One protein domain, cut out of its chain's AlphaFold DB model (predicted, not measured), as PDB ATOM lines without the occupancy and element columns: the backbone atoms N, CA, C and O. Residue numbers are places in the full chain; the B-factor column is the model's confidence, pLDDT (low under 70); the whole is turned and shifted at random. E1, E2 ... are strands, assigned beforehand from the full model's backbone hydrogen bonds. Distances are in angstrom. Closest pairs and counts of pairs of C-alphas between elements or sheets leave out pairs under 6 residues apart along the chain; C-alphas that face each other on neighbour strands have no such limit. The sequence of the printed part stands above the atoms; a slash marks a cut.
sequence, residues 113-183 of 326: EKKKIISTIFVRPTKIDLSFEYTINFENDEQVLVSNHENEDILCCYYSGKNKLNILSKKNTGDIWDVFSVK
ATOM      1  N   GLU A 113     204.232 -28.897 -10.762       91.69
ATOM      2  CA  GLU A 113     204.122 -27.833  -9.768       91.69
ATOM      3  C   GLU A 113     204.667 -28.321  -8.421       91.69
ATOM      4  O   GLU A 113     204.309 -29.405  -7.961       91.69
ATOM      5  N   LYS A 114     205.493 -27.506  -7.757       92.56
ATOM      6  CA  LYS A 114     205.862 -27.711  -6.350       92.56
ATOM      7  C   LYS A 114     204.868 -26.966  -5.467       92.56
ATOM      8  O   LYS A 114     204.687 -25.764  -5.646       92.56
ATOM      9  N   LYS A 115     204.245 -27.650  -4.510       92.25
ATOM     10  CA  LYS A 115     203.329 -27.015  -3.550       92.25
ATOM     11  C   LYS A 115     203.360 -27.703  -2.194       92.25
ATOM     12  O   LYS A 115     203.842 -28.824  -2.071       92.25
ATOM     13  N   LYS A 116     202.805 -27.029  -1.189       92.25
ATOM     14  CA  LYS A 116     202.596 -27.582   0.151       92.25
ATOM     15  C   LYS A 116     201.156 -28.050   0.302       92.25
ATOM     16  O   LYS A 116     200.239 -27.329  -0.094       92.25
ATOM     17  N   ILE A 117     200.946 -29.238   0.862       91.19
ATOM     18  CA  ILE A 117     199.610 -29.769   1.159       91.19
ATOM     19  C   ILE A 117     199.541 -30.226   2.614       91.19
ATOM     20  O   ILE A 117     200.467 -30.851   3.124       91.19
ATOM     21  N   ILE A 118     198.417 -29.925   3.266       89.38
ATOM     22  CA  ILE A 118     198.121 -30.356   4.632       89.38
ATOM     23  C   ILE A 118     197.477 -31.748   4.600       89.38
ATOM     24  O   ILE A 118     196.592 -32.030   3.789       89.38
ATOM     25  N   SER A 119     197.926 -32.617   5.491       86.50
ATOM     26  CA  SER A 119     197.416 -33.972   5.690       86.50
ATOM     27  C   SER A 119     196.526 -34.074   6.926       86.50
ATOM     28  O   SER A 119     196.549 -33.225   7.811       86.50
ATOM     29  N   THR A 120     195.775 -35.166   7.021       81.38
ATOM     30  CA  THR A 120     195.181 -35.617   8.285       81.38
ATOM     31  C   THR A 120     196.038 -36.729   8.883       81.38
ATOM     32  O   THR A 120     196.451 -37.625   8.145       81.38
ATOM     33  N   ILE A 121     196.264 -36.713  10.200       76.00
ATOM     34  CA  ILE A 121     197.085 -37.712  10.900       76.00
ATOM     35  C   ILE A 121     196.239 -38.836  11.515       76.00
ATOM     36  O   ILE A 121     195.189 -38.594  12.112       76.00
ATOM     37  N   PHE A 122     196.732 -40.069  11.415       67.31
ATOM     38  CA  PHE A 122     196.232 -41.237  12.129       67.31
ATOM     39  C   PHE A 122     197.415 -42.043  12.692       67.31
ATOM     40  O   PHE A 122     198.323 -42.447  11.969       67.31
ATOM     41  N   VAL A 123     197.434 -42.301  14.000       67.12
ATOM     42  CA  VAL A 123     198.541 -43.037  14.638       67.12
ATOM     43  C   VAL A 123     198.243 -44.535  14.609       67.12
ATOM     44  O   VAL A 123     197.193 -44.959  15.098       67.12
ATOM     45  N   ARG A 124     199.159 -45.350  14.060       64.44
ATOM     46  CA  ARG A 124     199.022 -46.815  14.036       64.44
ATOM     47  C   ARG A 124     200.134 -47.499  14.837       64.44
ATOM     48  O   ARG A 124     201.297 -47.434  14.440       64.44
ATOM     49  N   PRO A 125     199.804 -48.226  15.919       59.06
ATOM     50  CA  PRO A 125     200.777 -49.089  16.573       59.06
ATOM     51  C   PRO A 125     201.064 -50.309  15.684       59.06
ATOM     52  O   PRO A 125     200.134 -50.992  15.247       59.06
ATOM     53  N   THR A 126     202.338 -50.614  15.424       56.16
ATOM     54  CA  THR A 126     202.739 -51.902  14.832       56.16
ATOM     55  C   THR A 126     203.362 -52.800  15.901       56.16
ATOM     56  O   THR A 126     203.706 -52.347  16.989       56.16
ATOM     57  N   LYS A 127     203.503 -54.103  15.614       55.59
ATOM     58  CA  LYS A 127     204.067 -55.082  16.566       55.59
ATOM     59  C   LYS A 127     205.541 -54.827  16.926       55.59
ATOM     60  O   LYS A 127     206.021 -55.443  17.869       55.59
ATOM     61  N   ILE A 128     206.246 -54.004  16.147       58.81
ATOM     62  CA  ILE A 128     207.702 -53.815  16.232       58.81
ATOM     63  C   ILE A 128     208.057 -52.343  16.501       58.81
ATOM     64  O   ILE A 128     209.036 -52.098  17.194       58.81
ATOM     65  N   ASP A 129     207.254 -51.377  16.024       62.78
ATOM     66  CA  ASP A 129     207.483 -49.940  16.255       62.78
ATOM     67  C   ASP A 129     206.188 -49.091  16.158       62.78
ATOM     68  O   ASP A 129     205.175 -49.527  15.594       62.78
ATOM     69  N   LEU A 130     206.198 -47.865  16.685       71.19
ATOM     70  CA  LEU A 130     205.113 -46.890  16.491       71.19
ATOM     71  C   LEU A 130     205.314 -46.164  15.156       71.19
ATOM     72  O   LEU A 130     206.271 -45.418  14.992       71.19
ATOM     73  N   SER A 131     204.395 -46.354  14.205       81.25
ATOM     74  CA  SER A 131     204.411 -45.634  12.927       81.25
ATOM     75  C   SER A 131     203.279 -44.615  12.854       81.25
ATOM     76  O   SER A 131     202.144 -44.883  13.265       81.25
ATOM     77  N   PHE A 132     203.575 -43.459  12.281       85.62
ATOM     78  CA  PHE A 132     202.598 -42.413  12.013       85.62
ATOM     79  C   PHE A 132     202.134 -42.543  10.569       85.62
ATOM     80  O   PHE A 132     202.956 -42.604   9.652       85.62
ATOM     81  N   GLU A 133     200.821 -42.608  10.369       89.19
ATOM     82  CA  GLU A 133     200.228 -42.629   9.042       89.19
ATOM     83  C   GLU A 133     199.490 -41.318   8.790       89.19
ATOM     84  O   GLU A 133     198.604 -40.918   9.542       89.19
ATOM     85  N   TYR A 134     199.849 -40.652   7.705       90.38
ATOM     86  CA  TYR A 134     199.214 -39.417   7.272       90.38
ATOM     87  C   TYR A 134     198.477 -39.665   5.973       90.38
ATOM     88  O   TYR A 134     198.942 -40.440   5.143       90.38
ATOM     89  N   THR A 135     197.363 -38.976   5.764       91.00
ATOM     90  CA  THR A 135     196.612 -39.043   4.509       91.00
ATOM     91  C   THR A 135     196.495 -37.654   3.900       91.00
ATOM     92  O   THR A 135     195.965 -36.731   4.519       91.00
ATOM     93  N   ILE A 136     196.951 -37.524   2.656       91.31
ATOM     94  CA  ILE A 136     196.733 -36.362   1.799       91.31
ATOM     95  C   ILE A 136     195.594 -36.675   0.830       91.31
ATOM     96  O   ILE A 136     195.606 -37.706   0.152       91.31
ATOM     97  N   ASN A 137     194.636 -35.753   0.729       90.19
ATOM     98  CA  ASN A 137     193.595 -35.768  -0.297       90.19
ATOM     99  C   ASN A 137     193.891 -34.677  -1.344       90.19
ATOM    100  O   ASN A 137     194.303 -33.579  -0.979       90.19
ATOM    101  N   PHE A 138     193.694 -34.966  -2.633       88.31
ATOM    102  CA  PHE A 138     194.018 -34.049  -3.746       88.31
ATOM    103  C   PHE A 138     193.055 -34.214  -4.938       88.31
ATOM    104  O   PHE A 138     192.200 -35.097  -4.921       88.31
ATOM    105  N   GLU A 139     193.180 -33.373  -5.973       81.06
ATOM    106  CA  GLU A 139     192.290 -33.337  -7.154       81.06
ATOM    107  C   GLU A 139     192.344 -34.600  -8.035       81.06
ATOM    108  O   GLU A 139     193.401 -35.197  -8.229       81.06
ATOM    109  N   ASN A 140     191.187 -35.002  -8.588       72.25
ATOM    110  CA  ASN A 140     190.921 -36.283  -9.282       72.25
ATOM    111  C   ASN A 140     191.795 -36.622 -10.499       72.25
ATOM    112  O   ASN A 140     191.751 -37.764 -10.970       72.25
ATOM    113  N   ASP A 141     192.552 -35.667 -11.016       81.12
ATOM    114  CA  ASP A 141     193.325 -35.765 -12.250       81.12
ATOM    115  C   ASP A 141     194.823 -35.461 -12.070       81.12
ATOM    116  O   ASP A 141     195.597 -35.678 -13.002       81.12
ATOM    117  N   GLU A 142     195.253 -35.026 -10.883       86.62
ATOM    118  CA  GLU A 142     196.659 -34.750 -10.579       86.62
ATOM    119  C   GLU A 142     197.366 -35.993 -10.032       86.62
ATOM    120  O   GLU A 142     196.808 -36.760  -9.242       86.62
ATOM    121  N   GLN A 143     198.631 -36.182 -10.409       89.81
ATOM    122  CA  GLN A 143     199.506 -37.126  -9.719       89.81
ATOM    123  C   GLN A 143     200.315 -36.365  -8.668       89.81
ATOM    124  O   GLN A 143     201.147 -35.528  -9.009       89.81
ATOM    125  N   VAL A 144     200.080 -36.679  -7.395       93.38
ATOM    126  CA  VAL A 144     200.782 -36.070  -6.259       93.38
ATOM    127  C   VAL A 144     201.877 -37.005  -5.751       93.38
ATOM    128  O   VAL A 144     201.640 -38.196  -5.532       93.38
ATOM    129  N   LEU A 145     203.081 -36.474  -5.582       94.19
ATOM    130  CA  LEU A 145     204.250 -37.192  -5.089       94.19
ATOM    131  C   LEU A 145     204.820 -36.423  -3.907       94.19
ATOM    132  O   LEU A 145     205.190 -35.261  -4.055       94.19
ATOM    133  N   VAL A 146     204.900 -37.061  -2.746       93.88
ATOM    134  CA  VAL A 146     205.570 -36.476  -1.579       93.88
ATOM    135  C   VAL A 146     207.069 -36.427  -1.836       93.88
ATOM    136  O   VAL A 146     207.654 -37.417  -2.277       93.88
ATOM    137  N   SER A 147     207.665 -35.268  -1.578       91.06
ATOM    138  CA  SER A 147     209.102 -35.061  -1.682       91.06
ATOM    139  C   SER A 147     209.777 -35.450  -0.373       91.06
ATOM    140  O   SER A 147     209.366 -35.014   0.704       91.06
ATOM    141  N   ASN A 148     210.835 -36.254  -0.461       79.69
ATOM    142  CA  ASN A 148     211.684 -36.565   0.679       79.69
ATOM    143  C   ASN A 148     212.864 -35.585   0.725       79.69
ATOM    144  O   ASN A 148     213.957 -35.924   0.275       79.69
ATOM    145  N   HIS A 149     212.635 -34.363   1.222       67.94
ATOM    146  CA  HIS A 149     213.677 -33.347   1.443       67.94
ATOM    147  C   HIS A 149     214.633 -33.758   2.579       67.94
ATOM    148  O   HIS A 149     214.718 -33.071   3.589       67.94
ATOM    149  N   GLU A 150     215.303 -34.905   2.436       64.62
ATOM    150  CA  GLU A 150     216.237 -35.476   3.421       64.62
ATOM    151  C   GLU A 150     215.570 -35.888   4.748       64.62
ATOM    152  O   GLU A 150     216.234 -36.130   5.754       64.62
ATOM    153  N   ASN A 151     214.242 -36.029   4.756       70.88
ATOM    154  CA  ASN A 151     213.504 -36.545   5.897       70.88
ATOM    155  C   ASN A 151     213.538 -38.083   5.913       70.88
ATOM    156  O   ASN A 151     212.611 -38.767   5.471       70.88
ATOM    157  N   GLU A 152     214.608 -38.635   6.482       76.88
ATOM    158  CA  GLU A 152     214.804 -40.083   6.648       76.88
ATOM    159  C   GLU A 152     213.739 -40.776   7.521       76.88
ATOM    160  O   GLU A 152     213.707 -42.010   7.609       76.88
ATOM    161  N   ASP A 153     212.856 -40.009   8.170       86.06
ATOM    162  CA  ASP A 153     211.750 -40.574   8.931       86.06
ATOM    163  C   ASP A 153     210.619 -41.069   8.013       86.06
ATOM    164  O   ASP A 153     209.885 -41.972   8.425       86.06
ATOM    165  N   ILE A 154     210.496 -40.569   6.770       88.81
ATOM    166  CA  ILE A 154     209.504 -41.072   5.806       88.81
ATOM    167  C   ILE A 154     209.936 -42.452   5.301       88.81
ATOM    168  O   ILE A 154     210.936 -42.607   4.605       88.81
ATOM    169  N   LEU A 155     209.128 -43.462   5.612       88.50
ATOM    170  CA  LEU A 155     209.357 -44.847   5.210       88.50
ATOM    171  C   LEU A 155     208.965 -45.081   3.753       88.50
ATOM    172  O   LEU A 155     209.740 -45.631   2.974       88.50
ATOM    173  N   CYS A 156     207.734 -44.713   3.401       89.81
ATOM    174  CA  CYS A 156     207.198 -44.829   2.050       89.81
ATOM    175  C   CYS A 156     205.875 -44.070   1.921       89.81
ATOM    176  O   CYS A 156     205.239 -43.699   2.916       89.81
ATOM    177  N   CYS A 157     205.425 -43.885   0.681       92.69
ATOM    178  CA  CYS A 157     204.085 -43.397   0.392       92.69
ATOM    179  C   CYS A 157     203.348 -44.349  -0.551       92.69
ATOM    180  O   CYS A 157     203.934 -44.942  -1.457       92.69
ATOM    181  N   TYR A 158     202.040 -44.492  -0.353       91.88
ATOM    182  CA  TYR A 158     201.219 -45.385  -1.163       91.88
ATOM    183  C   TYR A 158     199.801 -44.849  -1.353       91.88
ATOM    184  O   TYR A 158     199.210 -44.215  -0.479       91.88
ATOM    185  N   TYR A 159     199.229 -45.126  -2.521       90.25
ATOM    186  CA  TYR A 159     197.878 -44.691  -2.863       90.25
ATOM    187  C   TYR A 159     196.856 -45.700  -2.320       90.25
ATOM    188  O   TYR A 159     196.879 -46.860  -2.726       90.25
ATOM    189  N   SER A 160     195.940 -45.268  -1.448       86.75
ATOM    190  CA  SER A 160     194.805 -46.101  -0.981       86.75
ATOM    191  C   SER A 160     193.520 -45.876  -1.782       86.75
ATOM    192  O   SER A 160     192.521 -46.562  -1.578       86.75
ATOM    193  N   GLY A 161     193.535 -44.927  -2.716       83.69
ATOM    194  CA  GLY A 161     192.431 -44.627  -3.617       83.69
ATOM    195  C   GLY A 161     192.886 -43.711  -4.748       83.69
ATOM    196  O   GLY A 161     194.060 -43.353  -4.833       83.69
ATOM    197  N   LYS A 162     191.949 -43.303  -5.613       80.06
ATOM    198  CA  LYS A 162     192.250 -42.432  -6.764       80.06
ATOM    199  C   LYS A 162     192.919 -41.112  -6.338       80.06
ATOM    200  O   LYS A 162     193.788 -40.613  -7.041       80.06
ATOM    201  N   ASN A 163     192.550 -40.617  -5.155       88.25
ATOM    202  CA  ASN A 163     192.821 -39.256  -4.685       88.25
ATOM    203  C   ASN A 163     193.298 -39.180  -3.247       88.25
ATOM    204  O   ASN A 163     193.083 -38.186  -2.559       88.25
ATOM    205  N   LYS A 164     193.886 -40.283  -2.789       91.31
ATOM    206  CA  LYS A 164     194.330 -40.457  -1.415       91.31
ATOM    207  C   LYS A 164     195.724 -41.041  -1.422       91.31
ATOM    208  O   LYS A 164     195.910 -42.184  -1.846       91.31
ATOM    209  N   LEU A 165     196.673 -40.241  -0.963       93.00
ATOM    210  CA  LEU A 165     198.057 -40.633  -0.766       93.00
ATOM    211  C   LEU A 165     198.289 -40.779   0.730       93.00
ATOM    212  O   LEU A 165     198.020 -39.846   1.482       93.00
ATOM    213  N   ASN A 166     198.767 -41.942   1.150       92.25
ATOM    214  CA  ASN A 166     199.158 -42.176   2.531       92.25
ATOM    215  C   ASN A 166     200.668 -42.106   2.642       92.25
ATOM    216  O   ASN A 166     201.376 -42.543   1.732       92.25
ATOM    217  N   ILE A 167     201.134 -41.579   3.763       91.88
ATOM    218  CA  ILE A 167     202.541 -41.382   4.080       91.88
ATOM    219  C   ILE A 167     202.793 -42.111   5.384       91.88
ATOM    220  O   ILE A 167     202.119 -41.839   6.378       91.88
ATOM    221  N   LEU A 168     203.739 -43.041   5.373       90.12
ATOM    222  CA  LEU A 168     204.183 -43.734   6.573       90.12
ATOM    223  C   LEU A 168     205.489 -43.111   7.047       90.12
ATOM    224  O   LEU A 168     206.441 -43.017   6.274       90.12
ATOM    225  N   SER A 169     205.529 -42.714   8.314       88.44
ATOM    226  CA  SER A 169     206.702 -42.121   8.953       88.44
ATOM    227  C   SER A 169     207.030 -42.812  10.276       88.44
ATOM    228  O   SER A 169     206.131 -43.259  10.996       88.44
ATOM    229  N   LYS A 170     208.321 -42.883  10.614       86.88
ATOM    230  CA  LYS A 170     208.820 -43.371  11.913       86.88
ATOM    231  C   LYS A 170     208.544 -42.390  13.051       86.88
ATOM    232  O   LYS A 170     208.439 -42.794  14.203       86.88
ATOM    233  N   LYS A 171     208.452 -41.095  12.745       83.06
ATOM    234  CA  LYS A 171     208.254 -40.034  13.738       83.06
ATOM    235  C   LYS A 171     207.080 -39.149  13.366       83.06
ATOM    236  O   LYS A 171     206.648 -39.108  12.216       83.06
ATOM    237  N   ASN A 172     206.592 -38.404  14.352       80.94
ATOM    238  CA  ASN A 172     205.653 -37.337  14.073       80.94
ATOM    239  C   ASN A 172     206.389 -36.190  13.358       80.94
ATOM    240  O   ASN A 172     207.154 -35.467  13.989       80.94
ATOM    241  N   THR A 173     206.168 -36.047  12.053       73.62
ATOM    242  CA  THR A 173     206.873 -35.099  11.169       73.62
ATOM    243  C   THR A 173     206.049 -33.849  10.841       73.62
ATOM    244  O   THR A 173     206.400 -33.105   9.931       73.62
ATOM    245  N   GLY A 174     204.962 -33.601  11.579       77.50
ATOM    246  CA  GLY A 174     204.002 -32.541  11.265       77.50
ATOM    247  C   GLY A 174     203.002 -32.950  10.181       77.50
ATOM    248  O   GLY A 174     203.000 -34.086   9.711       77.50
ATOM    249  N   ASP A 175     202.105 -32.033   9.824       83.25
ATOM    250  CA  ASP A 175     200.983 -32.275   8.914       83.25
ATOM    251  C   ASP A 175     201.115 -31.570   7.555       83.25
ATOM    252  O   ASP A 175     200.291 -31.829   6.678       83.25
ATOM    253  N   ILE A 176     202.141 -30.734   7.355       89.06
ATOM    254  CA  ILE A 176     202.418 -30.017   6.102       89.06
ATOM    255  C   ILE A 176     203.482 -30.764   5.300       89.06
ATOM    256  O   ILE A 176     204.583 -31.003   5.789       89.06
ATOM    257  N   TRP A 177     203.177 -31.056   4.038       90.56
ATOM    258  CA  TRP A 177     204.039 -31.836   3.156       90.56
ATOM    259  C   TRP A 177     204.385 -31.067   1.895       90.56
ATOM    260  O   TRP A 177     203.492 -30.567   1.207       90.56
ATOM    261  N   ASP A 178     205.671 -31.031   1.559       92.25
ATOM    262  CA  ASP A 178     206.128 -30.614   0.241       92.25
ATOM    263  C   ASP A 178     205.846 -31.725  -0.775       92.25
ATOM    264  O   ASP A 178     206.228 -32.888  -0.598       92.25
ATOM    265  N   VAL A 179     205.148 -31.369  -1.850       93.56
ATOM    266  CA  VAL A 179     204.760 -32.312  -2.893       93.56
ATOM    267  C   VAL A 179     205.061 -31.773  -4.285       93.56
ATOM    268  O   VAL A 179     204.934 -30.578  -4.564       93.56
ATOM    269  N   PHE A 180     205.368 -32.694  -5.191       94.56
ATOM    270  CA  PHE A 180     205.268 -32.478  -6.626       94.56
ATOM    271  C   PHE A 180     203.862 -32.858  -7.094       94.56
ATOM    272  O   PHE A 180     203.398 -33.976  -6.867       94.56
ATOM    273  N   SER A 181     203.183 -31.938  -7.770       93.50
ATOM    274  CA  SER A 181     201.915 -32.171  -8.455       93.50
ATOM    275  C   SER A 181     202.154 -32.166  -9.958       93.50
ATOM    276  O   SER A 181     202.417 -31.128 -10.565       93.50
ATOM    277  N   VAL A 182     202.072 -33.349 -10.561       92.12
ATOM    278  CA  VAL A 182     202.170 -33.529 -12.008       92.12
ATOM    279  C   VAL A 182     200.776 -33.352 -12.604       92.12
ATOM    280  O   VAL A 182     199.864 -34.145 -12.338       92.12
ATOM    281  N   LYS A 183     200.608 -32.299 -13.403       90.31
ATOM    282  CA  LYS A 183     199.350 -31.960 -14.071       90.31
ATOM    283  C   LYS A 183     199.151 -32.824 -15.319       90.31
ATOM    284  O   LYS A 183     200.117 -33.086 -16.041       90.31
TER     285      LYS A 183
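Overview. This is residues 113 to 183 of the 326 residues of an uncharacterized protein of Leptotrichia hofstadii F0254 (UniProt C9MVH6). This is a small sandwich of two strongly twisted sheets, the four-stranded E2 E3 E6 E5 and the three-stranded E1 E7 E4, face to face with their strands crossed at 50 degrees. E1 runs on into E2 with a sharp change of direction and joins an edge of one sheet to an edge of the other, while the tip of the hairpin E2 and E3 marks one end of the longest axis. The printed part has 71 residues and no named helix; its seven strands follow as E1 to E7, both sheets are antiparallel, and the class is all strand. The whole is compact, with a radius of gyration of the C-alphas of 11.9 A, yet only just elongated, spanning 38 by 25 by 16 A.

Along the chain. Find C-alpha 113 at (204.122, -27.833, -9.768); from there E1 runs through residues 113 to 118, 15.8 A. E2 takes residues 120 to 125, 16.8 A, and E3 residues 130 to 137, 23.2 A, beginning at C-alpha 130 at (205.113, -46.890, 16.491). Next come E4, residues 143 to 146, 10.2 A; E5, residues 154 to 161, 19.8 A; and E6, residues 164 to 169, 16.2 A. E7, residues 176 to 182, 18.4 A, ends at C-alpha 182 at (202.170, -33.529, -12.008).

Arrangement. Begin with the sheet of order E2, E3, E6, E5. In the hairpin E2 and E3, N 122 and O 133 are 2.8 A apart, within hydrogen-bond range. Between E3 and E6 look at N 136 and O 165, 2.8 A; in the hairpin E5 and E6, at N 166 and O 158, 2.8 A. In the other sheet the inner strand E7 has E1 beside it, with N 115 and O 179 at 3.0 A, and E4, with N 145 and O 180 at 2.8 A. The parts of the two sheets that face each other are 9.6 A centre to centre, their best planes 12 degrees apart. The closest C-alphas of E4 and E5 are those of Val 146 and Cys 157, 7.3 A. E1 runs on into E2 across one residue, at 66 degrees. Among the pairs that are apart are E1 and E5, and E2 and E7.

Size, cuts and confidence. The two C-alphas farthest apart are those of Lys 127 and Lys 183, 38.7 A. The printed part has no cut and no long link; E4 to E5 and E6 to E7 are short, the others tight. Mean pLDDT of the printed part is 83.7; look for values under 70 at residues 122 to 129 and 149 to 150.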